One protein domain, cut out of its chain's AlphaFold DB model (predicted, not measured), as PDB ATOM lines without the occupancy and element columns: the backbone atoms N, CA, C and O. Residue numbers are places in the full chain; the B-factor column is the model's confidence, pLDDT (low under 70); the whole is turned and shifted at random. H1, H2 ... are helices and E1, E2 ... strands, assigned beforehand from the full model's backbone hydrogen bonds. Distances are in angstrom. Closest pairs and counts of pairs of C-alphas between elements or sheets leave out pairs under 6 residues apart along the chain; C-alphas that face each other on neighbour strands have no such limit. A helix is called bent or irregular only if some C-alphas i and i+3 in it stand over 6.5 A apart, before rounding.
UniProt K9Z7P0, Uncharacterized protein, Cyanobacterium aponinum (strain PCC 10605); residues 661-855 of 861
ATOM      1  N   ILE A 661     225.663 219.045 264.877       68.44
ATOM      2  CA  ILE A 661     224.434 218.553 265.505       68.44
ATOM      3  C   ILE A 661     223.414 219.696 265.463       68.44
ATOM      4  O   ILE A 661     223.740 220.839 265.780       68.44
ATOM      5  N   SER A 662     222.183 219.413 265.034       76.38
ATOM      6  CA  SER A 662     221.131 220.432 265.028       76.38
ATOM      7  C   SER A 662     220.805 220.868 266.460       76.38
ATOM      8  O   SER A 662     220.856 220.056 267.384       76.38
ATOM      9  N   LEU A 663     220.390 222.124 266.649       74.75
ATOM     10  CA  LEU A 663     219.964 222.624 267.965       74.75
ATOM     11  C   LEU A 663     218.882 221.728 268.595       74.75
ATOM     12  O   LEU A 663     218.940 221.402 269.776       74.75
ATOM     13  N   LYS A 664     217.936 221.237 267.782       80.31
ATOM     14  CA  LYS A 664     216.900 220.288 268.219       80.31
ATOM     15  C   LYS A 664     217.498 219.016 268.832       80.31
ATOM     16  O   LYS A 664     217.000 218.536 269.846       80.31
ATOM     17  N   ASN A 665     218.555 218.479 268.227       85.50
ATOM     18  CA  ASN A 665     219.220 217.278 268.719       85.50
ATOM     19  C   ASN A 665     220.034 217.559 269.992       85.50
ATOM     20  O   ASN A 665     220.060 216.710 270.875       85.50
ATOM     21  N   GLN A 666     220.645 218.741 270.123       86.62
ATOM     22  CA  GLN A 666     221.356 219.135 271.349       86.62
ATOM     23  C   GLN A 666     220.406 219.232 272.549       86.62
ATOM     24  O   GLN A 666     220.681 218.637 273.588       86.62
ATOM     25  N   ILE A 667     219.246 219.878 272.373       91.50
ATOM     26  CA  ILE A 667     218.190 219.949 273.398       91.50
ATOM     27  C   ILE A 667     217.725 218.542 273.798       91.50
ATOM     28  O   ILE A 667     217.557 218.243 274.979       91.50
ATOM     29  N   LEU A 668     217.537 217.650 272.819       91.69
ATOM     30  CA  LEU A 668     217.131 216.271 273.086       91.69
ATOM     31  C   LEU A 668     218.187 215.495 273.885       91.69
ATOM     32  O   LEU A 668     217.835 214.806 274.844       91.69
ATOM     33  N   LEU A 669     219.464 215.604 273.511       92.88
ATOM     34  CA  LEU A 669     220.567 214.951 274.219       92.88
ATOM     35  C   LEU A 669     220.681 215.467 275.656       92.88
ATOM     36  O   LEU A 669     220.817 214.669 276.581       92.88
ATOM     37  N   GLU A 670     220.548 216.776 275.871       93.56
ATOM     38  CA  GLU A 670     220.614 217.342 277.218       93.56
ATOM     39  C   GLU A 670     219.425 216.909 278.085       93.56
ATOM     40  O   GLU A 670     219.616 216.450 279.214       93.56
ATOM     41  N   LYS A 671     218.206 216.913 277.527       92.69
ATOM     42  CA  LYS A 671     217.022 216.351 278.194       92.69
ATOM     43  C   LYS A 671     217.201 214.867 278.528       92.69
ATOM     44  O   LYS A 671     216.798 214.418 279.596       92.69
ATOM     45  N   THR A 672     217.826 214.102 277.636       92.62
ATOM     46  CA  THR A 672     218.106 212.672 277.837       92.62
ATOM     47  C   THR A 672     219.045 212.449 279.024       92.62
ATOM     48  O   THR A 672     218.773 211.592 279.866       92.62
ATOM     49  N   ARG A 673     220.112 213.249 279.131       93.88
ATOM     50  CA  ARG A 673     221.054 213.217 280.263       93.88
ATOM     51  C   ARG A 673     220.364 213.579 281.583       93.88
ATOM     52  O   ARG A 673     220.513 212.850 282.563       93.88
ATOM     53  N   LYS A 674     219.524 214.624 281.580       93.25
ATOM     54  CA  LYS A 674     218.699 215.025 282.738       93.25
ATOM     55  C   LYS A 674     217.756 213.911 283.192       93.25
ATOM     56  O   LYS A 674     217.709 213.584 284.373       93.25
ATOM     57  N   ASN A 675     217.039 213.293 282.254       89.81
ATOM     58  CA  ASN A 675     216.107 212.207 282.554       89.81
ATOM     59  C   ASN A 675     216.832 210.987 283.144       89.81
ATOM     60  O   ASN A 675     216.347 210.389 284.102       89.81
ATOM     61  N   TYR A 676     218.001 210.625 282.605       90.12
ATOM     62  CA  TYR A 676     218.804 209.527 283.149       90.12
ATOM     63  C   TYR A 676     219.254 209.814 284.590       90.12
ATOM     64  O   TYR A 676     219.089 208.952 285.454       90.12
ATOM     65  N   TYR A 677     219.715 211.041 284.873       91.06
ATOM     66  CA  TYR A 677     220.028 211.490 286.235       91.06
ATOM     67  C   TYR A 677     218.829 211.353 287.184       91.06
ATOM     68  O   TYR A 677     218.957 210.748 288.246       91.06
ATOM     69  N   GLN A 678     217.655 211.858 286.791       89.31
ATOM     70  CA  GLN A 678     216.442 211.808 287.618       89.31
ATOM     71  C   GLN A 678     216.027 210.367 287.941       89.31
ATOM     72  O   GLN A 678     215.804 210.033 289.101       89.31
ATOM     73  N   ILE A 679     216.021 209.481 286.942       85.38
ATOM     74  CA  ILE A 679     215.654 208.073 287.137       85.38
ATOM     75  C   ILE A 679     216.684 207.355 288.019       85.38
ATOM     76  O   ILE A 679     216.320 206.518 288.847       85.38
ATOM     77  N   MET A 680     217.977 207.649 287.873       85.81
ATOM     78  CA  MET A 680     218.983 207.104 288.786       85.81
ATOM     79  C   MET A 680     218.786 207.611 290.218       85.81
ATOM     80  O   MET A 680     218.903 206.821 291.155       85.81
ATOM     81  N   ARG A 681     218.417 208.886 290.384       85.56
ATOM     82  CA  ARG A 681     218.095 209.493 291.681       85.56
ATOM     83  C   ARG A 681     216.834 208.903 292.331       85.56
ATOM     84  O   ARG A 681     216.694 208.927 293.544       85.56
ATOM     85  N   GLU A 682     215.913 208.330 291.576       80.75
ATOM     86  CA  GLU A 682     214.785 207.605 292.175       80.75
ATOM     87  C   GLU A 682     215.193 206.191 292.625       80.75
ATOM     88  O   GLU A 682     214.681 205.670 293.613       80.75
ATOM     89  N   ASN A 683     216.162 205.580 291.936       72.44
ATOM     90  CA  ASN A 683     216.567 204.190 292.158       72.44
ATOM     91  C   ASN A 683     217.758 204.008 293.127       72.44
ATOM     92  O   ASN A 683     217.994 202.887 293.584       72.44
ATOM     93  N   PHE A 684     218.529 205.062 293.443       68.75
ATOM     94  CA  PHE A 684     219.816 204.932 294.157       68.75
ATOM     95  C   PHE A 684     219.710 204.432 295.604       68.75
ATOM     96  O   PHE A 684     220.705 203.946 296.140       68.75
ATOM     97  N   MET A 685     218.533 204.516 296.233       60.44
ATOM     98  CA  MET A 685     218.330 204.019 297.602       60.44
ATOM     99  C   MET A 685     218.457 202.490 297.708       60.44
ATOM    100  O   MET A 685     218.662 201.967 298.799       60.44
ATOM    101  N   ASN A 686     218.398 201.774 296.580       64.56
ATOM    102  CA  ASN A 686     218.287 200.316 296.556       64.56
ATOM    103  C   ASN A 686     219.619 199.578 296.308       64.56
ATOM    104  O   ASN A 686     219.643 198.350 296.373       64.56
ATOM    105  N   SER A 687     220.731 200.268 295.995       74.56
ATOM    106  CA  SER A 687     222.026 199.597 295.767       74.56
ATOM    107  C   SER A 687     223.258 200.496 295.961       74.56
ATOM    108  O   SER A 687     223.335 201.619 295.462       74.56
ATOM    109  N   VAL A 688     224.277 199.963 296.650       78.06
ATOM    110  CA  VAL A 688     225.557 200.656 296.916       78.06
ATOM    111  C   VAL A 688     226.331 200.940 295.623       78.06
ATOM    112  O   VAL A 688     226.922 202.008 295.469       78.06
ATOM    113  N   GLN A 689     226.307 200.008 294.666       80.25
ATOM    114  CA  GLN A 689     226.992 200.169 293.381       80.25
ATOM    115  C   GLN A 689     226.348 201.270 292.528       80.25
ATOM    116  O   GLN A 689     227.061 202.121 291.991       80.25
ATOM    117  N   LEU A 690     225.010 201.304 292.467       82.00
ATOM    118  CA  LEU A 690     224.271 202.356 291.766       82.00
ATOM    119  C   LEU A 690     224.508 203.718 292.415       82.00
ATOM    120  O   LEU A 690     224.645 204.707 291.703       82.00
ATOM    121  N   LYS A 691     224.643 203.777 293.746       85.50
ATOM    122  CA  LYS A 691     224.999 205.014 294.451       85.50
ATOM    123  C   LYS A 691     226.371 205.554 294.026       85.50
ATOM    124  O   LYS A 691     226.491 206.757 293.787       85.50
ATOM    125  N   LYS A 692     227.396 204.696 293.888       86.69
ATOM    126  CA  LYS A 692     228.728 205.126 293.407       86.69
ATOM    127  C   LYS A 692     228.652 205.666 291.974       86.69
ATOM    128  O   LYS A 692     229.208 206.724 291.699       86.69
ATOM    129  N   GLN A 693     227.941 204.973 291.086       88.25
ATOM    130  CA  GLN A 693     227.762 205.401 289.692       88.25
ATOM    131  C   GLN A 693     226.947 206.695 289.577       88.25
ATOM    132  O   GLN A 693     227.313 207.573 288.803       88.25
ATOM    133  N   PHE A 694     225.889 206.840 290.380       90.75
ATOM    134  CA  PHE A 694     225.086 208.060 290.464       90.75
ATOM    135  C   PHE A 694     225.938 209.259 290.869       90.75
ATOM    136  O   PHE A 694     225.934 210.276 290.183       90.75
ATOM    137  N   THR A 695     226.716 209.101 291.945       91.38
ATOM    138  CA  THR A 695     227.597 210.156 292.462       91.38
ATOM    139  C   THR A 695     228.629 210.563 291.413       91.38
ATOM    140  O   THR A 695     228.833 211.747 291.178       91.38
ATOM    141  N   LEU A 696     229.237 209.588 290.728       93.69
ATOM    142  CA  LEU A 696     230.173 209.860 289.640       93.69
ATOM    143  C   LEU A 696     229.501 210.615 288.483       93.69
ATOM    144  O   LEU A 696     230.089 211.548 287.947       93.69
ATOM    145  N   TYR A 697     228.281 210.235 288.097       94.56
ATOM    146  CA  TYR A 697     227.539 210.916 287.035       94.56
ATOM    147  C   TYR A 697     227.222 212.372 287.395       94.56
ATOM    148  O   TYR A 697     227.438 213.272 286.586       94.56
ATOM    149  N   GLU A 698     226.755 212.605 288.621       94.75
ATOM    150  CA  GLU A 698     226.486 213.939 289.162       94.75
ATOM    151  C   GLU A 698     227.752 214.806 289.178       94.75
ATOM    152  O   GLU A 698     227.771 215.892 288.600       94.75
ATOM    153  N   ASP A 699     228.842 214.288 289.746       95.88
ATOM    154  CA  ASP A 699     230.107 215.014 289.880       95.88
ATOM    155  C   ASP A 699     230.715 215.381 288.514       95.88
ATOM    156  O   ASP A 699     231.185 216.505 288.309       95.88
ATOM    157  N   VAL A 700     230.667 214.456 287.547       97.12
ATOM    158  CA  VAL A 700     231.118 214.718 286.172       97.12
ATOM    159  C   VAL A 700     230.243 215.776 285.504       97.12
ATOM    160  O   VAL A 700     230.772 216.641 284.804       97.12
ATOM    161  N   ALA A 701     228.922 215.747 285.700       97.00
ATOM    162  CA  ALA A 701     228.022 216.755 285.151       97.00
ATOM    163  C   ALA A 701     228.288 218.147 285.748       97.00
ATOM    164  O   ALA A 701     228.346 219.117 284.988       97.00
ATOM    165  N   SER A 702     228.538 218.243 287.059       96.88
ATOM    166  CA  SER A 702     228.927 219.492 287.723       96.88
ATOM    167  C   SER A 702     230.243 220.054 287.174       96.88
ATOM    168  O   SER A 702     230.299 221.225 286.794       96.88
ATOM    169  N   LEU A 703     231.289 219.224 287.057       97.19
ATOM    170  CA  LEU A 703     232.571 219.640 286.466       97.19
ATOM    171  C   LEU A 703     232.438 219.995 284.980       97.19
ATOM    172  O   LEU A 703     233.054 220.952 284.512       97.19
ATOM    173  N   THR A 704     231.593 219.276 284.238       97.12
ATOM    174  CA  THR A 704     231.286 219.614 282.842       97.12
ATOM    175  C   THR A 704     230.630 220.992 282.763       97.12
ATOM    176  O   THR A 704     231.047 221.803 281.943       97.12
ATOM    177  N   GLY A 705     229.644 221.281 283.618       96.38
ATOM    178  CA  GLY A 705     228.974 222.583 283.687       96.38
ATOM    179  C   GLY A 705     229.909 223.728 284.061       96.38
ATOM    180  O   GLY A 705     229.761 224.828 283.532       96.38
ATOM    181  N   LEU A 706     230.914 223.455 284.897       96.44
ATOM    182  CA  LEU A 706     231.955 224.417 285.249       96.44
ATOM    183  C   LEU A 706     232.880 224.727 284.068       96.44
ATOM    184  O   LEU A 706     233.121 225.895 283.787       96.44
ATOM    185  N   LEU A 707     233.383 223.709 283.359       96.06
ATOM    186  CA  LEU A 707     234.386 223.890 282.299       96.06
ATOM    187  C   LEU A 707     233.790 224.266 280.933       96.06
ATOM    188  O   LEU A 707     234.421 224.997 280.165       96.06
ATOM    189  N   TYR A 708     232.576 223.806 280.620       95.50
ATOM    190  CA  TYR A 708     231.875 224.070 279.359       95.50
ATOM    191  C   TYR A 708     231.869 225.553 278.932       95.50
ATOM    192  O   TYR A 708     232.275 225.838 277.800       95.50
ATOM    193  N   PRO A 709     231.473 226.524 279.781       93.75
ATOM    194  CA  PRO A 709     231.459 227.937 279.404       93.75
ATOM    195  C   PRO A 709     232.860 228.494 279.118       93.75
ATOM    196  O   PRO A 709     233.012 229.271 278.172       93.75
ATOM    197  N   PHE A 710     233.896 228.066 279.850       92.94
ATOM    198  CA  PHE A 710     235.283 228.458 279.564       92.94
ATOM    199  C   PHE A 710     235.738 227.934 278.202       92.94
ATOM    200  O   PHE A 710     236.272 228.703 277.405       92.94
ATOM    201  N   ILE A 711     235.457 226.669 277.885       92.62
ATOM    202  CA  ILE A 711     235.787 226.079 276.578       92.62
ATOM    203  C   ILE A 711     235.017 226.787 275.457       92.62
ATOM    204  O   ILE A 711     235.594 227.116 274.422       92.62
ATOM    205  N   GLN A 712     233.736 227.095 275.666       90.25
ATOM    206  CA  GLN A 712     232.908 227.821 274.699       90.25
ATOM    207  C   GLN A 712     233.430 229.247 274.451       90.25
ATOM    208  O   GLN A 712     233.468 229.704 273.305       90.25
ATOM    209  N   SER A 713     233.850 229.948 275.508       88.62
ATOM    210  CA  SER A 713     234.474 231.274 275.423       88.62
ATOM    211  C   SER A 713     235.819 231.211 274.689       88.62
ATOM    212  O   SER A 713     236.038 231.944 273.722       88.62
ATOM    213  N   PHE A 714     236.673 230.255 275.067       88.19
ATOM    214  CA  PHE A 714     237.962 230.004 274.423       88.19
ATOM    215  C   PHE A 714     237.797 229.700 272.937       88.19
ATOM    216  O   PHE A 714     238.488 230.285 272.110       88.19
ATOM    217  N   LYS A 715     236.840 228.837 272.577       87.56
ATOM    218  CA  LYS A 715     236.515 228.499 271.189       87.56
ATOM    219  C   LYS A 715     236.155 229.751 270.394       87.56
ATOM    220  O   LYS A 715     236.740 229.980 269.341       87.56
ATOM    221  N   LYS A 716     235.250 230.599 270.896       84.31
ATOM    222  CA  LYS A 716     234.912 231.872 270.226       84.31
ATOM    223  C   LYS A 716     236.151 232.748 270.017       84.31
ATOM    224  O   LYS A 716     236.342 233.272 268.924       84.31
ATOM    225  N   GLY A 717     237.013 232.845 271.032       81.62
ATOM    226  CA  GLY A 717     238.285 233.560 270.947       81.62
ATOM    227  C   GLY A 717     239.238 232.973 269.899       81.62
ATOM    228  O   GLY A 717     239.738 233.710 269.053       81.62
ATOM    229  N   ALA A 718     239.449 231.657 269.896       82.69
ATOM    230  CA  ALA A 718     240.334 230.966 268.960       82.69
ATOM    231  C   ALA A 718     239.891 231.144 267.505       82.69
ATOM    232  O   ALA A 718     240.689 231.549 266.666       82.69
ATOM    233  N   PHE A 719     238.602 230.954 267.214       81.88
ATOM    234  CA  PHE A 719     238.057 231.145 265.864       81.88
ATOM    235  C   PHE A 719     238.059 232.610 265.396       81.88
ATOM    236  O   PHE A 719     237.922 232.855 264.202       81.88
ATOM    237  N   SER A 720     238.209 233.575 266.310       80.06
ATOM    238  CA  SER A 720     238.360 234.993 265.956       80.06
ATOM    239  C   SER A 720     239.805 235.403 265.646       80.06
ATOM    240  O   SER A 720     240.012 236.403 264.964       80.06
ATOM    241  N   LYS A 721     240.798 234.650 266.141       76.25
ATOM    242  CA  LYS A 721     242.229 234.989 266.038       76.25
ATOM    243  C   LYS A 721     242.990 234.120 265.043       76.25
ATOM    244  O   LYS A 721     243.938 234.597 264.429       76.25
ATOM    245  N   GLU A 722     242.584 232.864 264.903       80.06
ATOM    246  CA  GLU A 722     243.299 231.848 264.136       80.06
ATOM    247  C   GLU A 722     242.489 231.364 262.933       80.06
ATOM    248  O   GLU A 722     241.271 231.550 262.836       80.06
ATOM    249  N   LYS A 723     243.164 230.663 262.017       84.06
ATOM    250  CA  LYS A 723     242.481 229.919 260.953       84.06
ATOM    251  C   LYS A 723     241.603 228.816 261.564       84.06
ATOM    252  O   LYS A 723     241.964 228.260 262.599       84.06
ATOM    253  N   PRO A 724     240.493 228.417 260.912       81.56
ATOM    254  CA  PRO A 724     239.565 227.425 261.462       81.56
ATOM    255  C   PRO A 724     240.204 226.095 261.895       81.56
ATOM    256  O   PRO A 724     239.737 225.479 262.849       81.56
ATOM    257  N   GLU A 725     241.254 225.636 261.208       82.19
ATOM    258  CA  GLU A 725     241.975 224.397 261.543       82.19
ATOM    259  C   GLU A 725     242.829 224.552 262.811       82.19
ATOM    260  O   GLU A 725     242.755 223.715 263.712       82.19
ATOM    261  N   ASP A 726     243.571 225.656 262.918       83.19
ATOM    262  CA  ASP A 726     244.396 225.980 264.083       83.19
ATOM    263  C   ASP A 726     243.522 226.273 265.312       83.19
ATOM    264  O   ASP A 726     243.785 225.763 266.400       83.19
ATOM    265  N   ALA A 727     242.406 226.985 265.125       83.44
ATOM    266  CA  ALA A 727     241.420 227.232 266.172       83.44
ATOM    267  C   ALA A 727     240.839 225.927 266.741       83.44
ATOM    268  O   ALA A 727     240.727 225.779 267.958       83.44
ATOM    269  N   LYS A 728     240.501 224.950 265.881       83.94
ATOM    270  CA  LYS A 728     240.077 223.612 266.334       83.94
ATOM    271  C   LYS A 728     241.185 222.929 267.135       83.94
ATOM    272  O   LYS A 728     240.929 222.457 268.236       83.94
ATOM    273  N   ARG A 729     242.420 222.930 266.626       85.88
ATOM    274  CA  ARG A 729     243.564 222.306 267.307       85.88
ATOM    275  C   ARG A 729     243.798 222.882 268.706       85.88
ATOM    276  O   ARG A 729     244.045 222.125 269.640       85.88
ATOM    277  N   GLU A 730     243.710 224.200 268.864       87.81
ATOM    278  CA  GLU A 730     243.898 224.862 270.159       87.81
ATOM    279  C   GLU A 730     242.769 224.554 271.150       87.81
ATOM    280  O   GLU A 730     243.037 224.331 272.332       87.81
ATOM    281  N   VAL A 731     241.523 224.459 270.673       88.31
ATOM    282  CA  VAL A 731     240.392 223.996 271.496       88.31
ATOM    283  C   VAL A 731     240.608 222.547 271.942       88.31
ATOM    284  O   VAL A 731     240.429 222.249 273.121       88.31
ATOM    285  N   GLY A 732     241.057 221.662 271.046       88.62
ATOM    286  CA  GLY A 732     241.407 220.277 271.384       88.62
ATOM    287  C   GLY A 732     242.473 220.187 272.481       88.62
ATOM    288  O   GLY A 732     242.261 219.512 273.486       88.62
ATOM    289  N   LYS A 733     243.560 220.963 272.365       90.25
ATOM    290  CA  LYS A 733     244.623 221.037 273.387       90.25
ATOM    291  C   LYS A 733     244.144 221.557 274.741       90.25
ATOM    292  O   LYS A 733     244.790 221.268 275.750       90.25
ATOM    293  N   LEU A 734     243.114 222.405 274.778       91.56
ATOM    294  CA  LEU A 734     242.505 222.844 276.035       91.56
ATOM    295  C   LEU A 734     241.697 221.699 276.661       91.56
ATOM    296  O   LEU A 734     241.815 221.471 277.861       91.56
ATOM    297  N   ILE A 735     240.924 220.961 275.856       92.00
ATOM    298  CA  ILE A 735     240.135 219.813 276.329       92.00
ATOM    299  C   ILE A 735     241.042 218.703 276.881       92.00
ATOM    300  O   ILE A 735     240.748 218.170 277.941       92.00
ATOM    301  N   GLU A 736     242.188 218.420 276.260       89.44
ATOM    302  CA  GLU A 736     243.158 217.421 276.760       89.44
ATOM    303  C   GLU A 736     243.712 217.738 278.168       89.44
ATOM    304  O   GLU A 736     244.288 216.873 278.823       89.44
ATOM    305  N   LYS A 737     243.546 218.979 278.654       92.00
ATOM    306  CA  LYS A 737     244.020 219.437 279.973       92.00
ATOM    307  C   LYS A 737     242.961 219.372 281.071       92.00
ATOM    308  O   LYS A 737     243.246 219.749 282.200       92.00
ATOM    309  N   VAL A 738     241.742 218.918 280.777       92.12
ATOM    310  CA  VAL A 738     240.626 218.900 281.750       92.12
ATOM    311  C   VAL A 738     240.868 217.964 282.939       92.12
ATOM    312  O   VAL A 738     240.120 217.994 283.910       92.12
ATOM    313  N   ASN A 739     241.904 217.129 282.879       88.94
ATOM    314  CA  ASN A 739     242.334 216.272 283.979       88.94
ATOM    315  C   ASN A 739     243.069 217.022 285.106       88.94
ATOM    316  O   ASN A 739     243.217 216.463 286.195       88.94
ATOM    317  N   ASP A 740     243.499 218.263 284.870       90.56
ATOM    318  CA  ASP A 740     244.197 219.104 285.838       90.56
ATOM    319  C   ASP A 740     243.679 220.548 285.764       90.56
ATOM    320  O   ASP A 740     243.900 221.269 284.788       90.56
ATOM    321  N   GLY A 741     242.991 220.980 286.825       87.25
ATOM    322  CA  GLY A 741     242.373 222.302 286.901       87.25
ATOM    323  C   GLY A 741     243.373 223.454 286.781       87.25
ATOM    324  O   GLY A 741     243.049 224.459 286.150       87.25
ATOM    325  N   ILE A 742     244.596 223.298 287.302       87.50
ATOM    326  CA  ILE A 742     245.647 224.328 287.259       87.50
ATOM    327  C   ILE A 742     246.203 224.433 285.839       87.50
ATOM    328  O   ILE A 742     246.358 225.530 285.295       87.50
ATOM    329  N   ILE A 743     246.493 223.297 285.199       88.50
ATOM    330  CA  ILE A 743     247.008 223.283 283.822       88.50
ATOM    331  C   ILE A 743     245.936 223.803 282.852       88.50
ATOM    332  O   ILE A 743     246.251 224.601 281.964       88.50
ATOM    333  N   PHE A 744     244.674 223.403 283.037       91.12
ATOM    334  CA  PHE A 744     243.536 223.914 282.273       91.12
ATOM    335  C   PHE A 744     243.396 225.435 282.419       91.12
ATOM    336  O   PHE A 744     243.376 226.146 281.410       91.12
ATOM    337  N   HIS A 745     243.359 225.934 283.661       87.44
ATOM    338  CA  HIS A 745     243.267 227.361 283.985       87.44
ATOM    339  C   HIS A 745     244.390 228.153 283.305       87.44
ATOM    340  O   HIS A 745     244.130 229.082 282.538       87.44
ATOM    341  N   ASN A 746     245.642 227.736 283.506       85.69
ATOM    342  CA  ASN A 746     246.809 228.419 282.950       85.69
ATOM    343  C   ASN A 746     246.781 228.455 281.418       85.69
ATOM    344  O   ASN A 746     247.131 229.470 280.806       85.69
ATOM    345  N   TYR A 747     246.343 227.366 280.780       86.44
ATOM    346  CA  TYR A 747     246.218 227.316 279.326       86.44
ATOM    347  C   TYR A 747     245.124 228.252 278.807       86.44
ATOM    348  O   TYR A 747     245.353 228.982 277.840       86.44
ATOM    349  N   PHE A 748     243.963 228.268 279.467       86.19
ATOM    350  CA  PHE A 748     242.873 229.183 279.147       86.19
ATOM    351  C   PHE A 748     243.328 230.644 279.269       86.19
ATOM    352  O   PHE A 748     243.222 231.406 278.307       86.19
ATOM    353  N   CYS A 749     243.910 231.026 280.409       79.44
ATOM    354  CA  CYS A 749     244.362 232.394 280.668       79.44
ATOM    355  C   CYS A 749     245.447 232.849 279.685       79.44
ATOM    356  O   CYS A 749     245.400 233.985 279.214       79.44
ATOM    357  N   LYS A 750     246.375 231.961 279.297       75.94
ATOM    358  CA  LYS A 750     247.426 232.262 278.310       75.94
ATOM    359  C   LYS A 750     246.869 232.677 276.942       75.94
ATOM    360  O   LYS A 750     247.498 233.463 276.237       75.94
ATOM    361  N   TYR A 751     245.720 232.136 276.553       67.69
ATOM    362  CA  TYR A 751     245.162 232.286 275.207       67.69
ATOM    363  C   TYR A 751     244.037 233.335 275.130       67.69
ATOM    364  O   TYR A 751     243.826 233.990 274.100       67.69
ATOM    365  N   SER A 752     243.337 233.537 276.245       64.56
ATOM    366  CA  SER A 752     242.147 234.381 276.382       64.56
ATOM    367  C   SER A 752     242.416 235.893 276.480       64.56
ATOM    368  O   SER A 752     241.507 236.651 276.791       64.56
ATOM    369  N   TYR A 753     243.622 236.385 276.177       64.56
ATOM    370  CA  TYR A 753     243.885 237.832 276.129       64.56
ATOM    371  C   TYR A 753     243.161 238.499 274.953       64.56
ATOM    372  O   TYR A 753     243.390 238.125 273.801       64.56
ATOM    373  N   ILE A 754     242.316 239.496 275.202       51.94
ATOM    374  CA  ILE A 754     241.700 240.306 274.137       51.94
ATOM    375  C   ILE A 754     242.633 241.487 273.838       51.94
ATOM    376  O   ILE A 754     243.085 242.159 274.763       51.94
ATOM    377  N   LYS A 755     242.935 241.731 272.554       46.00
ATOM    378  CA  LYS A 755     243.562 242.981 272.095       46.00
ATOM    379  C   LYS A 755     242.427 243.917 271.682       46.00
ATOM    380  O   LYS A 755     241.703 243.600 270.739       46.00
ATOM    381  N   ILE A 756     242.217 245.002 272.419       43.66
ATOM    382  CA  ILE A 756     241.192 246.000 272.091       43.66
ATOM    383  C   ILE A 756     241.723 246.832 270.917       43.66
ATOM    384  O   ILE A 756     242.870 247.273 270.927       43.66
ATOM    385  N   VAL A 757     240.926 247.012 269.862       38.28
ATOM    386  CA  VAL A 757     241.319 247.869 268.735       38.28
ATOM    387  C   VAL A 757     241.339 249.315 269.229       38.28
ATOM    388  O   VAL A 757     240.283 249.880 269.492       38.28
ATOM    389  N   GLY A 758     242.537 249.890 269.371       48.31
ATOM    390  CA  GLY A 758     242.750 251.274 269.811       48.31
ATOM    391  C   GLY A 758     243.536 251.438 271.117       48.31
ATOM    392  O   GLY A 758     243.945 252.555 271.412       48.31
ATOM    393  N   GLU A 759     243.813 250.358 271.856       44.03
ATOM    394  CA  GLU A 759     244.630 250.387 273.079       44.03
ATOM    395  C   GLU A 759     245.657 249.239 273.071       44.03
ATOM    396  O   GLU A 759     245.340 248.103 272.713       44.03
ATOM    397  N   ASP A 760     246.895 249.510 273.501       48.16
ATOM    398  CA  ASP A 760     247.941 248.488 273.699       48.16
ATOM    399  C   ASP A 760     247.702 247.610 274.952       48.16
ATOM    400  O   ASP A 760     248.498 246.720 275.267       48.16
ATOM    401  N   GLU A 761     246.587 247.810 275.666       46.16
ATOM    402  CA  GLU A 761     246.235 247.041 276.858       46.16
ATOM    403  C   GLU A 761     245.696 245.644 276.514       46.16
ATOM    404  O   GLU A 761     244.623 245.457 275.934       46.16
ATOM    405  N   LYS A 762     246.438 244.619 276.948       53.25
ATOM    406  CA  LYS A 762     245.968 243.231 276.993       53.25
ATOM    407  C   LYS A 762     245.124 243.042 278.252       53.25
ATOM    408  O   LYS A 762     245.683 242.983 279.345       53.25
ATOM    409  N   ARG A 763     243.804 242.878 278.123       52.72
ATOM    410  CA  ARG A 763     242.947 242.477 279.257       52.72
ATOM    411  C   ARG A 763     242.705 240.968 279.239       52.72
ATOM    412  O   ARG A 763     242.368 240.395 278.198       52.72
ATOM    413  N   SER A 764     242.929 240.320 280.381       62.12
ATOM    414  CA  SER A 764     242.596 238.911 280.602       62.12
ATOM    415  C   SER A 764     241.089 238.757 280.817       62.12
ATOM    416  O   SER A 764     240.441 239.625 281.402       62.12
ATOM    417  N   ILE A 765     240.507 237.651 280.342       67.00
ATOM    418  CA  ILE A 765     239.132 237.285 280.705       67.00
ATOM    419  C   ILE A 765     239.116 236.984 282.208       67.00
ATOM    420  O   ILE A 765     239.702 235.996 282.646       67.00
ATOM    421  N   THR A 766     238.456 237.840 282.988       73.00
ATOM    422  CA  THR A 766     238.361 237.727 284.455       73.00
ATOM    423  C   THR A 766     237.177 236.879 284.912       73.00
ATOM    424  O   THR A 766     237.178 236.375 286.030       73.00
ATOM    425  N   SER A 767     236.168 236.702 284.058       82.88
ATOM    426  CA  SER A 767     235.007 235.847 284.309       82.88
ATOM    427  C   SER A 767     234.346 235.415 283.001       82.88
ATOM    428  O   SER A 767     234.535 236.036 281.952       82.88
ATOM    429  N   VAL A 768     233.561 234.341 283.059       88.69
ATOM    430  CA  VAL A 768     232.765 233.842 281.938       88.69
ATOM    431  C   VAL A 768     231.303 233.742 282.362       88.69
ATOM    432  O   VAL A 768     230.987 233.198 283.417       88.69
ATOM    433  N   SER A 769     230.402 234.250 281.519       89.62
ATOM    434  CA  SER A 769     228.957 234.108 281.712       89.62
ATOM    435  C   SER A 769     228.469 232.792 281.105       89.62
ATOM    436  O   SER A 769     228.637 232.548 279.904       89.62
ATOM    437  N   PHE A 770     227.842 231.953 281.925       94.19
ATOM    438  CA  PHE A 770     227.167 230.736 281.503       94.19
ATOM    439  C   PHE A 770     225.656 230.944 281.554       94.19
ATOM    440  O   PHE A 770     225.080 231.029 282.630       94.19
ATOM    441  N   LYS A 771     225.006 231.060 280.396       92.56
ATOM    442  CA  LYS A 771     223.555 231.279 280.305       92.56
ATOM    443  C   LYS A 771     222.793 229.956 280.317       92.56
ATOM    444  O   LYS A 771     223.196 229.024 279.615       92.56
ATOM    445  N   LYS A 772     221.676 229.918 281.044       92.25
ATOM    446  CA  LYS A 772     220.766 228.772 281.103       92.25
ATOM    447  C   LYS A 772     219.940 228.690 279.823       92.25
ATOM    448  O   LYS A 772     219.124 229.565 279.539       92.25
ATOM    449  N   TYR A 773     220.145 227.622 279.065       91.00
ATOM    450  CA  TYR A 773     219.415 227.328 277.838       91.00
ATOM    451  C   TYR A 773     218.945 225.868 277.813       91.00
ATOM    452  O   TYR A 773     219.539 225.018 278.474       91.00
ATOM    453  N   PRO A 774     217.904 225.530 277.026       89.56
ATOM    454  CA  PRO A 774     217.389 224.157 276.962       89.56
ATOM    455  C   PRO A 774     218.406 223.091 276.513       89.56
ATOM    456  O   PRO A 774     218.205 221.909 276.767       89.56
ATOM    457  N   ASP A 775     219.483 223.482 275.832       89.19
ATOM    458  CA  ASP A 775     220.561 222.606 275.355       89.19
ATOM    459  C   ASP A 775     221.714 222.428 276.361       89.19
ATOM    460  O   ASP A 775     222.619 221.629 276.116       89.19
ATOM    461  N   ASN A 776     221.685 223.140 277.492       92.38
ATOM    462  CA  ASN A 776     222.700 223.065 278.548       92.38
ATOM    463  C   ASN A 776     222.122 223.076 279.979       92.38
ATOM    464  O   ASN A 776     222.880 223.136 280.947       92.38
ATOM    465  N   GLU A 777     220.794 223.021 280.116       93.56
ATOM    466  CA  GLU A 777     220.084 223.208 281.386       93.56
ATOM    467  C   GLU A 777     220.553 222.230 282.467       93.56
ATOM    468  O   GLU A 777     220.731 222.624 283.616       93.56
ATOM    469  N   PHE A 778     220.788 220.965 282.111       95.44
ATOM    470  CA  PHE A 778     221.193 219.959 283.086       95.44
ATOM    471  C   PHE A 778     222.555 220.288 283.696       95.44
ATOM    472  O   PHE A 778     222.653 220.421 284.913       95.44
ATOM    473  N   ILE A 779     223.593 220.487 282.880       96.50
ATOM    474  CA  ILE A 779     224.917 220.848 283.414       96.50
ATOM    475  C   ILE A 779     224.929 222.227 284.093       96.50
ATOM    476  O   ILE A 779     225.715 222.425 285.017       96.50
ATOM    477  N   TYR A 780     224.045 223.151 283.693       96.31
ATOM    478  CA  TYR A 780     223.828 224.428 284.383       96.31
ATOM    479  C   TYR A 780     223.311 224.221 285.812       96.31
ATOM    480  O   TYR A 780     223.884 224.754 286.762       96.31
ATOM    481  N   GLU A 781     222.269 223.404 285.983       94.94
ATOM    482  CA  GLU A 781     221.725 223.070 287.304       94.94
ATOM    483  C   GLU A 781     222.770 222.358 288.179       94.94
ATOM    484  O   GLU A 781     222.892 222.668 289.363       94.94
ATOM    485  N   GLN A 782     223.569 221.454 287.598       96.12
ATOM    486  CA  GLN A 782     224.591 220.709 288.344       96.12
ATOM    487  C   GLN A 782     225.779 221.572 288.791       96.12
ATOM    488  O   GLN A 782     226.329 221.333 289.869       96.12
ATOM    489  N   VAL A 783     226.210 222.559 287.994       96.25
ATOM    490  CA  VAL A 783     227.272 223.483 288.428       96.25
ATOM    491  C   VAL A 783     226.749 224.505 289.435       96.25
ATOM    492  O   VAL A 783     227.467 224.843 290.372       96.25
ATOM    493  N   LYS A 784     225.493 224.950 289.303       95.06
ATOM    494  CA  LYS A 784     224.854 225.805 290.309       95.06
ATOM    495  C   LYS A 784     224.829 225.119 291.673       95.06
ATOM    496  O   LYS A 784     225.301 225.701 292.644       95.06
ATOM    497  N   ASP A 785     224.364 223.869 291.729       94.06
ATOM    498  CA  ASP A 785     224.374 223.089 292.970       94.06
ATOM    499  C   ASP A 785     225.804 222.870 293.495       94.06
ATOM    500  O   ASP A 785     226.041 223.022 294.685       94.06
ATOM    501  N   LEU A 786     226.796 222.606 292.633       95.50
ATOM    502  CA  LEU A 786     228.200 222.521 293.063       95.50
ATOM    503  C   LEU A 786     228.688 223.797 293.766       95.50
ATOM    504  O   LEU A 786     229.399 223.705 294.769       95.50
ATOM    505  N   LEU A 787     228.332 224.966 293.230       93.19
ATOM    506  CA  LEU A 787     228.740 226.258 293.772       93.19
ATOM    507  C   LEU A 787     227.993 226.578 295.066       93.19
ATOM    508  O   LEU A 787     228.636 226.874 296.064       93.19
ATOM    509  N   GLU A 788     226.664 226.509 295.068       91.62
ATOM    510  CA  GLU A 788     225.827 227.033 296.155       91.62
ATOM    511  C   GLU A 788     225.669 226.070 297.337       91.62
ATOM    512  O   GLU A 788     225.391 226.511 298.452       91.62
ATOM    513  N   ASN A 789     225.838 224.763 297.126       87.12
ATOM    514  CA  ASN A 789     225.608 223.770 298.167       87.12
ATOM    515  C   ASN A 789     226.648 223.891 299.295       87.12
ATOM    516  O   ASN A 789     227.862 223.916 299.059       87.12
ATOM    517  N   THR A 790     226.151 223.945 300.533       74.50
ATOM    518  CA  THR A 790     226.945 224.129 301.755       74.50
ATOM    519  C   THR A 790     227.891 222.969 302.032       74.50
ATOM    520  O   THR A 790     228.954 223.183 302.609       74.50
ATOM    521  N   ASP A 791     227.541 221.767 301.578       80.56
ATOM    522  CA  ASP A 791     228.361 220.560 301.721       80.56
ATOM    523  C   ASP A 791     229.396 220.424 300.583       80.56
ATOM    524  O   ASP A 791     230.152 219.449 300.535       80.56
ATOM    525  N   LYS A 792     229.414 221.383 299.643       86.50
ATOM    526  CA  LYS A 792     230.323 221.435 298.490       86.50
ATOM    527  C   LYS A 792     231.234 222.666 298.567       86.50
ATOM    528  O   LYS A 792     232.179 222.664 299.353       86.50
ATOM    529  N   LEU A 793     231.001 223.698 297.745       89.31
ATOM    530  CA  LEU A 793     231.883 224.873 297.658       89.31
ATOM    531  C   LEU A 793     231.376 226.100 298.430       89.31
ATOM    532  O   LEU A 793     232.188 226.968 298.750       89.31
ATOM    533  N   ASN A 794     230.075 226.175 298.735       89.31
ATOM    534  CA  ASN A 794     229.444 227.279 299.471       89.31
ATOM    535  C   ASN A 794     229.777 228.691 298.920       89.31
ATOM    536  O   ASN A 794     230.115 229.621 299.654       89.31
ATOM    537  N   ILE A 795     229.717 228.847 297.598       87.06
ATOM    538  CA  ILE A 795     229.945 230.088 296.853       87.06
ATOM    539  C   ILE A 795     228.591 230.637 296.389       87.06
ATOM    540  O   ILE A 795     228.051 230.232 295.360       87.06
ATOM    541  N   SER A 796     228.045 231.593 297.138       84.06
ATOM    542  CA  SER A 796     226.774 232.256 296.819       84.06
ATOM    543  C   SER A 796     226.928 233.434 295.846       84.06
ATOM    544  O   SER A 796     228.005 234.016 295.713       84.06
ATOM    545  N   GLY A 797     225.822 233.855 295.220       81.12
ATOM    546  CA  GLY A 797     225.750 235.111 294.456       81.12
ATOM    547  C   GLY A 797     226.334 235.047 293.041       81.12
ATOM    548  O   GLY A 797     226.624 236.085 292.446       81.12
ATOM    549  N   ARG A 798     226.531 233.836 292.501       85.06
ATOM    550  CA  ARG A 798     226.991 233.629 291.119       85.06
ATOM    551  C   ARG A 798     225.858 233.697 290.094       85.06
ATOM    552  O   ARG A 798     226.132 234.040 288.947       85.06
ATOM    553  N   GLU A 799     224.620 233.389 290.482       90.50
ATOM    554  CA  GLU A 799     223.448 233.470 289.605       90.50
ATOM    555  C   GLU A 799     222.900 234.899 289.521       90.50
ATOM    556  O   GLU A 799     222.701 235.577 290.529       90.50
ATOM    557  N   GLN A 800     222.653 235.353 288.296       88.62
ATOM    558  CA  GLN A 800     222.099 236.663 287.971       88.62
ATOM    559  C   GLN A 800     221.030 236.511 286.879       88.62
ATOM    560  O   GLN A 800     220.976 235.505 286.164       88.62
ATOM    561  N   LYS A 801     220.170 237.521 286.741       86.38
ATOM    562  CA  LYS A 801     219.193 237.630 285.649       86.38
ATOM    563  C   LYS A 801     219.572 238.796 284.751       86.38
ATOM    564  O   LYS A 801     220.114 239.791 285.226       86.38
ATOM    565  N   THR A 802     219.307 238.665 283.458       80.31
ATOM    566  CA  THR A 802     219.439 239.777 282.507       80.31
ATOM    567  C   THR A 802     218.508 240.939 282.882       80.31
ATOM    568  O   THR A 802     217.536 240.749 283.610       80.31
ATOM    569  N   GLU A 803     218.802 242.150 282.397       73.31
ATOM    570  CA  GLU A 803     218.048 243.380 282.721       73.31
ATOM    571  C   GLU A 803     216.551 243.290 282.372       73.31
ATOM    572  O   GLU A 803     215.713 243.895 283.034       73.31
ATOM    573  N   ASP A 804     216.207 242.483 281.368       74.25
ATOM    574  CA  ASP A 804     214.841 242.175 280.936       74.25
ATOM    575  C   ASP A 804     214.181 241.026 281.733       74.25
ATOM    576  O   ASP A 804     213.077 240.597 281.399       74.25
ATOM    577  N   LEU A 805     214.858 240.503 282.763       72.06
ATOM    578  CA  LEU A 805     214.471 239.361 283.604       72.06
ATOM    579  C   LEU A 805     214.185 238.058 282.834       72.06
ATOM    580  O   LEU A 805     213.636 237.114 283.408       72.06
ATOM    581  N   SER A 806     214.563 237.979 281.555       72.44
ATOM    582  CA  SER A 806     214.169 236.877 280.673       72.44
ATOM    583  C   SER A 806     215.084 235.656 280.771       72.44
ATOM    584  O   SER A 806     214.637 234.538 280.516       72.44
ATOM    585  N   THR A 807     216.361 235.846 281.131       80.12
ATOM    586  CA  THR A 807     217.380 234.789 281.069       80.12
ATOM    587  C   THR A 807     218.245 234.748 282.331       80.12
ATOM    588  O   THR A 807     218.855 235.744 282.721       80.12
ATOM    589  N   GLU A 808     218.340 233.566 282.941       90.81
ATOM    590  CA  GLU A 808     219.224 233.269 284.078       90.81
ATOM    591  C   GLU A 808     220.646 232.939 283.584       90.81
ATOM    592  O   GLU A 808     220.825 232.229 282.585       90.81
ATOM    593  N   TYR A 809     221.677 233.442 284.267       92.06
ATOM    594  CA  TYR A 809     223.075 233.119 283.969       92.06
ATOM    595  C   TYR A 809     223.945 233.038 285.225       92.06
ATOM    596  O   TYR A 809     223.681 233.705 286.218       92.06
ATOM    597  N   LEU A 810     224.989 232.212 285.171       93.31
ATOM    598  CA  LEU A 810     226.027 232.113 286.195       93.31
ATOM    599  C   LEU A 810     227.261 232.895 285.752       93.31
ATOM    600  O   LEU A 810     227.713 232.745 284.616       93.31
ATOM    601  N   THR A 811     227.833 233.690 286.648       93.00
ATOM    602  CA  THR A 811     229.154 234.298 286.457       93.00
ATOM    603  C   THR A 811     230.203 233.401 287.103       93.00
ATOM    604  O   THR A 811     230.229 233.263 288.323       93.00
ATOM    605  N   LEU A 812     231.060 232.789 286.286       92.75
ATOM    606  CA  LEU A 812     232.091 231.853 286.731       92.75
ATOM    607  C   LEU A 812     233.474 232.483 286.612       92.75
ATOM    608  O   LEU A 812     233.796 233.109 285.598       92.75
ATOM    609  N   TYR A 813     234.300 232.284 287.629       90.31
ATOM    610  CA  TYR A 813     235.648 232.833 287.706       90.31
ATOM    611  C   TYR A 813     236.686 231.728 287.525       90.31
ATOM    612  O   TYR A 813     236.444 230.587 287.922       90.31
ATOM    613  N   PRO A 814     237.859 232.041 286.953       85.31
ATOM    614  CA  PRO A 814     238.942 231.072 286.829       85.31
ATOM    615  C   PRO A 814     239.330 230.399 288.164       85.31
ATOM    616  O   PRO A 814     239.643 229.211 288.162       85.31
ATOM    617  N   ASP A 815     239.226 231.105 289.295       86.75
ATOM    618  CA  ASP A 815     239.482 230.568 290.645       86.75
ATOM    619  C   ASP A 815     238.441 229.527 291.097       86.75
ATOM    620  O   ASP A 815     238.734 228.665 291.929       86.75
ATOM    621  N   ASP A 816     237.218 229.574 290.551       90.75
ATOM    622  CA  ASP A 816     236.179 228.586 290.861       90.75
ATOM    623  C   ASP A 816     236.593 227.189 290.341       90.75
ATOM    624  O   ASP A 816     236.228 226.175 290.939       90.75
ATOM    625  N   ILE A 817     237.416 227.129 289.280       91.38
ATOM    626  CA  ILE A 817     237.993 225.885 288.740       91.38
ATOM    627  C   ILE A 817     238.930 225.247 289.764       91.38
ATOM    628  O   ILE A 817     238.778 224.070 290.085       91.38
ATOM    629  N   GLU A 818     239.872 226.012 290.316       89.06
ATOM    630  CA  GLU A 818     240.832 225.487 291.291       89.06
ATOM    631  C   GLU A 818     240.131 224.990 292.559       89.06
ATOM    632  O   GLU A 818     240.417 223.894 293.044       89.06
ATOM    633  N   ARG A 819     239.150 225.753 293.062       90.69
ATOM    634  CA  ARG A 819     238.349 225.358 294.231       90.69
ATOM    635  C   ARG A 819     237.583 224.059 293.987       90.69
ATOM    636  O   ARG A 819     237.632 223.162 294.828       90.69
ATOM    637  N   ALA A 820     236.929 223.932 292.831       93.81
ATOM    638  CA  ALA A 820     236.209 222.716 292.465       93.81
ATOM    639  C   ALA A 820     237.146 221.506 292.343       93.81
ATOM    640  O   ALA A 820     236.861 220.447 292.900       93.81
ATOM    641  N   PHE A 821     238.284 221.651 291.658       94.12
ATOM    642  CA  PHE A 821     239.245 220.557 291.495       94.12
ATOM    643  C   PHE A 821     239.864 220.128 292.828       94.12
ATOM    644  O   PHE A 821     239.997 218.929 293.065       94.12
ATOM    645  N   ASN A 822     240.159 221.069 293.729       92.06
ATOM    646  CA  ASN A 822     240.627 220.755 295.080       92.06
ATOM    647  C   ASN A 822     239.578 219.969 295.881       92.06
ATOM    648  O   ASN A 822     239.910 218.945 296.482       92.06
ATOM    649  N   PHE A 823     238.308 220.386 295.835       94.31
ATOM    650  CA  PHE A 823     237.200 219.659 296.461       94.31
ATOM    651  C   PHE A 823     237.080 218.224 295.921       94.31
ATOM    652  O   PHE A 823     237.076 217.255 296.685       94.31
ATOM    653  N   PHE A 824     237.051 218.052 294.595       94.81
ATOM    654  CA  PHE A 824     236.937 216.720 294.004       94.81
ATOM    655  C   PHE A 824     238.184 215.865 294.216       94.81
ATOM    656  O   PHE A 824     238.050 214.655 294.366       94.81
ATOM    657  N   ARG A 825     239.385 216.449 294.295       93.06
ATOM    658  CA  ARG A 825     240.608 215.700 294.615       93.06
ATOM    659  C   ARG A 825     240.578 215.150 296.042       93.06
ATOM    660  O   ARG A 825     241.084 214.055 296.268       93.06
ATOM    661  N   GLN A 826     239.949 215.856 296.984       92.62
ATOM    662  CA  GLN A 826     239.707 215.335 298.334       92.62
ATOM    663  C   GLN A 826     238.666 214.205 298.326       92.62
ATOM    664  O   GLN A 826     238.883 213.167 298.951       92.62
ATOM    665  N   LYS A 827     237.568 214.372 297.577       92.56
ATOM    666  CA  LYS A 827     236.500 213.362 297.441       92.56
ATOM    667  C   LYS A 827     236.963 212.089 296.710       92.56
ATOM    668  O   LYS A 827     236.568 210.987 297.083       92.56
ATOM    669  N   TYR A 828     237.814 212.232 295.695       93.38
ATOM    670  CA  TYR A 828     238.396 211.166 294.872       93.38
ATOM    671  C   TYR A 828     239.903 211.059 295.147       93.38
ATOM    672  O   TYR A 828     240.735 211.302 294.273       93.38
ATOM    673  N   SER A 829     240.251 210.721 296.389       89.50
ATOM    674  CA  SER A 829     241.629 210.766 296.897       89.50
ATOM    675  C   SER A 829     242.568 209.719 296.289       89.50
ATOM    676  O   SER A 829     243.780 209.934 296.247       89.50
ATOM    677  N   SER A 830     242.037 208.595 295.798       93.94
ATOM    678  CA  SER A 830     242.842 207.578 295.120       93.94
ATOM    679  C   SER A 830     243.140 207.986 293.674       93.94
ATOM    680  O   SER A 830     242.261 208.456 292.949       93.94
ATOM    681  N   ASP A 831     244.362 207.733 293.197       91.56
ATOM    682  CA  ASP A 831     244.729 208.045 291.808       91.56
ATOM    683  C   ASP A 831     243.862 207.304 290.786       91.56
ATOM    684  O   ASP A 831     243.614 207.812 289.694       91.56
ATOM    685  N   LYS A 832     243.373 206.110 291.136       93.56
ATOM    686  CA  LYS A 832     242.466 205.337 290.283       93.56
ATOM    687  C   LYS A 832     241.095 206.006 290.174       93.56
ATOM    688  O   LYS A 832     240.576 206.137 289.064       93.56
ATOM    689  N   ASP A 833     240.507 206.418 291.295       92.00
ATOM    690  CA  ASP A 833     239.193 207.063 291.304       92.00
ATOM    691  C   ASP A 833     239.275 208.471 290.676       92.00
ATOM    692  O   ASP A 833     238.397 208.832 289.893       92.00
ATOM    693  N   TRP A 834     240.370 209.214 290.894       94.12
ATOM    694  CA  TRP A 834     240.631 210.495 290.220       94.12
ATOM    695  C   TRP A 834     240.760 210.351 288.701       94.12
ATOM    696  O   TRP A 834     240.115 211.082 287.946       94.12
ATOM    697  N   LYS A 835     241.554 209.377 288.232       94.06
ATOM    698  CA  LYS A 835     241.661 209.062 286.795       94.06
ATOM    699  C   LYS A 835     240.313 208.664 286.207       94.06
ATOM    700  O   LYS A 835     240.015 209.031 285.081       94.06
ATOM    701  N   THR A 836     239.487 207.951 286.970       93.69
ATOM    702  CA  THR A 836     238.133 207.582 286.540       93.69
ATOM    703  C   THR A 836     237.256 208.827 286.367       93.69
ATOM    704  O   THR A 836     236.677 209.007 285.298       93.69
ATOM    705  N   LEU A 837     237.204 209.718 287.365       95.81
ATOM    706  CA  LEU A 837     236.450 210.976 287.298       95.81
ATOM    707  C   LEU A 837     236.873 211.833 286.099       95.81
ATOM    708  O   LEU A 837     236.041 212.229 285.286       95.81
ATOM    709  N   THR A 838     238.174 212.090 285.981       94.75
ATOM    710  CA  THR A 838     238.739 212.961 284.941       94.75
ATOM    711  C   THR A 838     238.608 212.372 283.539       94.75
ATOM    712  O   THR A 838     238.293 213.106 282.607       94.75
ATOM    713  N   TYR A 839     238.735 211.051 283.387       95.88
ATOM    714  CA  TYR A 839     238.440 210.371 282.126       95.88
ATOM    715  C   TYR A 839     236.969 210.545 281.717       95.88
ATOM    716  O   TYR A 839     236.674 210.903 280.580       95.88
ATOM    717  N   HIS A 840     236.022 210.361 282.642       95.75
ATOM    718  CA  HIS A 840     234.603 210.583 282.342       95.75
ATOM    719  C   HIS A 840     234.271 212.055 282.051       95.75
ATOM    720  O   HIS A 840     233.429 212.323 281.191       95.75
ATOM    721  N   LEU A 841     234.947 213.000 282.713       96.88
ATOM    722  CA  LEU A 841     234.861 214.432 282.418       96.88
ATOM    723  C   LEU A 841     235.308 214.746 280.990       96.88
ATOM    724  O   LEU A 841     234.581 215.413 280.253       96.88
ATOM    725  N   GLU A 842     236.458 214.219 280.583       95.25
ATOM    726  CA  GLU A 842     236.979 214.370 279.226       95.25
ATOM    727  C   GLU A 842     235.979 213.842 278.182       95.25
ATOM    728  O   GLU A 842     235.616 214.560 277.245       95.25
ATOM    729  N   LEU A 843     235.433 212.638 278.389       95.31
ATOM    730  CA  LEU A 843     234.402 212.061 277.515       95.31
ATOM    731  C   LEU A 843     233.134 212.933 277.440       95.31
ATOM    732  O   LEU A 843     232.600 213.151 276.349       95.31
ATOM    733  N   SER A 844     232.661 213.445 278.582       95.38
ATOM    734  CA  SER A 844     231.478 214.316 278.679       95.38
ATOM    735  C   SER A 844     231.656 215.636 277.918       95.38
ATOM    736  O   SER A 844     230.720 216.112 277.261       95.38
ATOM    737  N   ILE A 845     232.861 216.213 277.974       94.75
ATOM    738  CA  ILE A 845     233.223 217.432 277.243       94.75
ATOM    739  C   ILE A 845     233.288 217.142 275.742       94.75
ATOM    740  O   ILE A 845     232.633 217.834 274.962       94.75
ATOM    741  N   TYR A 846     233.982 216.085 275.319       91.75
ATOM    742  CA  TYR A 846     234.060 215.718 273.902       91.75
ATOM    743  C   TYR A 846     232.694 215.418 273.272       91.75
ATOM    744  O   TYR A 846     232.460 215.789 272.121       91.75
ATOM    745  N   ALA A 847     231.763 214.808 274.011       90.25
ATOM    746  CA  ALA A 847     230.401 214.575 273.525       90.25
ATOM    747  C   ALA A 847     229.616 215.881 273.263       90.25
ATOM    748  O   ALA A 847     228.697 215.894 272.437       90.25
ATOM    749  N   ARG A 848     229.981 216.984 273.937       90.50
ATOM    750  CA  ARG A 848     229.391 218.329 273.770       90.50
ATOM    751  C   ARG A 848     230.146 219.225 272.787       90.50
ATOM    752  O   ARG A 848     229.547 220.157 272.258       90.50
ATOM    753  N   PHE A 849     231.403 218.901 272.489       89.06
ATOM    754  CA  PHE A 849     232.217 219.521 271.435       89.06
ATOM    755  C   PHE A 849     232.589 218.492 270.349       89.06
ATOM    756  O   PHE A 849     233.774 218.244 270.099       89.06
ATOM    757  N   PRO A 850     231.597 217.862 269.691       84.38
ATOM    758  CA  PRO A 850     231.812 216.731 268.788       84.38
ATOM    759  C   PRO A 850     232.686 217.088 267.577       84.38
ATOM    760  O   PRO A 850     233.378 216.230 267.036       84.38
ATOM    761  N   GLU A 851     232.732 218.354 267.161       81.50
ATOM    762  CA  GLU A 851     233.613 218.811 266.084       81.50
ATOM    763  C   GLU A 851     235.110 218.591 266.366       81.50
ATOM    764  O   GLU A 851     235.897 218.562 265.421       81.50
ATOM    765  N   GLN A 852     235.491 218.409 267.636       85.19
ATOM    766  CA  GLN A 852     236.862 218.100 268.060       85.19
ATOM    767  C   GLN A 852     237.221 216.617 267.883       85.19
ATOM    768  O   GLN A 852     238.378 216.242 268.026       85.19
ATOM    769  N   LEU A 853     236.244 215.765 267.549       81.50
ATOM    770  CA  LEU A 853     236.431 214.327 267.326       81.50
ATOM    771  C   LEU A 853     236.738 213.969 265.865       81.50
ATOM    772  O   LEU A 853     236.947 212.792 265.557       81.50
ATOM    773  N   GLN A 854     236.762 214.954 264.959       70.50
ATOM    774  CA  GLN A 854     237.144 214.746 263.562       70.50
ATOM    775  C   GLN A 854     238.617 214.339 263.476       70.50
ATOM    776  O   GLN A 854     239.496 215.100 263.878       70.50
ATOM    777  N   LYS A 855     238.910 213.172 262.890       59.06
ATOM    778  CA  LYS A 855     240.289 212.851 262.502       59.06
ATOM    779  C   LYS A 855     240.736 213.818 261.401       59.06
ATOM    780  O   LYS A 855     240.054 213.953 260.384       59.06
TER     781      LYS A 855
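Overview. This is residues 661 to 855 of the 861 residues of an uncharacterized protein of Cyanobacterium aponinum (strain PCC 10605) (UniProt K9Z7P0). A long bent helix, H2, is the spine of this domain: H1, H5 and H7 pack on its first arm, H2a, while H3 and then H4 fold back in turn beside its second arm, H2b. A small sheet covers H5, with its edge strand E1 next to the start of H2b, and H6 runs beside H4. The 195 printed residues hold eight named helices and three named strands, in the order H1 H2 H3 H4 E1 H5 E2 E3 H6 H7 H8; the sheet runs E1 E3 E2, antiparallel, and the class is mostly helix. The whole is compact, with a radius of gyration of the C-alphas of 17.3 A and spans of 62 by 42 by 35 A.

Along the chain. Find C-alpha 663 at (219.964, 222.624, 267.965); from there H1 runs 36.3 A to residue 686, irregular where C-alphas 682 and 685 are 7.4 A apart. H2, residues 688 to 721, was assigned as one helix by its hydrogen bonds but is bent, with C-alphas 706 and 709 6.8 A apart: H2a, 688 to 706, spans 27.2 A and H2b, 709 to 721, 18.6 A. Next come H3, 724 to 735; H4, 741 to 751; E1, 768 to 771; H5, 777 to 788; E2, 799 to 801; and E3, 808 to 812. H6, 814 to 827, spans 20.8 A, H7, 831 to 848, 25.8 A, and H8, 850 to 853, ends at C-alpha 853, (236.431, 214.327, 267.326).

Arrangement. Begin at H2a: residues 677 to 685 of H1 touch it as a hairpin, closest at C-alphas 684 and 691, 5.2 A. H5 touches H2a about perpendicular, at 88 degrees, with C-alphas 702 and 783 4.4 A apart. H7 touches H2a at a steep tilt of 55 degrees, closest at C-alphas 700 and 841, 5.3 A. H2b, H3 and H4 form an up-and-down bundle, each running against the one before. H4 touches H6, closest at C-alphas 741 and 818, 5.6 A. H5 is on the sheet, at a height of 9.5 A, over E1 and E3. Look for N 770 and O 810, 2.8 A, between E1 and E3, and N 800 and O 809, 2.8 A, between E3 and E2. Every O i to N i+4 pair is within hydrogen-bond range in H2a, H2b, H3, H4 and H5; H1 has 18 of 20, H6 9 of 10, H7 13 of 14, and H8 is too short for one.

Size, cuts and confidence. The two C-alphas farthest apart, Asn 686 and Gly 758, are 62.5 A apart, and the printed part has no cut. The link from H4 to E1, residues 752 to 767, is long; within it, residues 754 to 755 pair antiparallel with 762 to 763. Mean pLDDT of the printed part is 85.4; it is under 70 at residues 661, 684 to 686, 751 to 765 and 855.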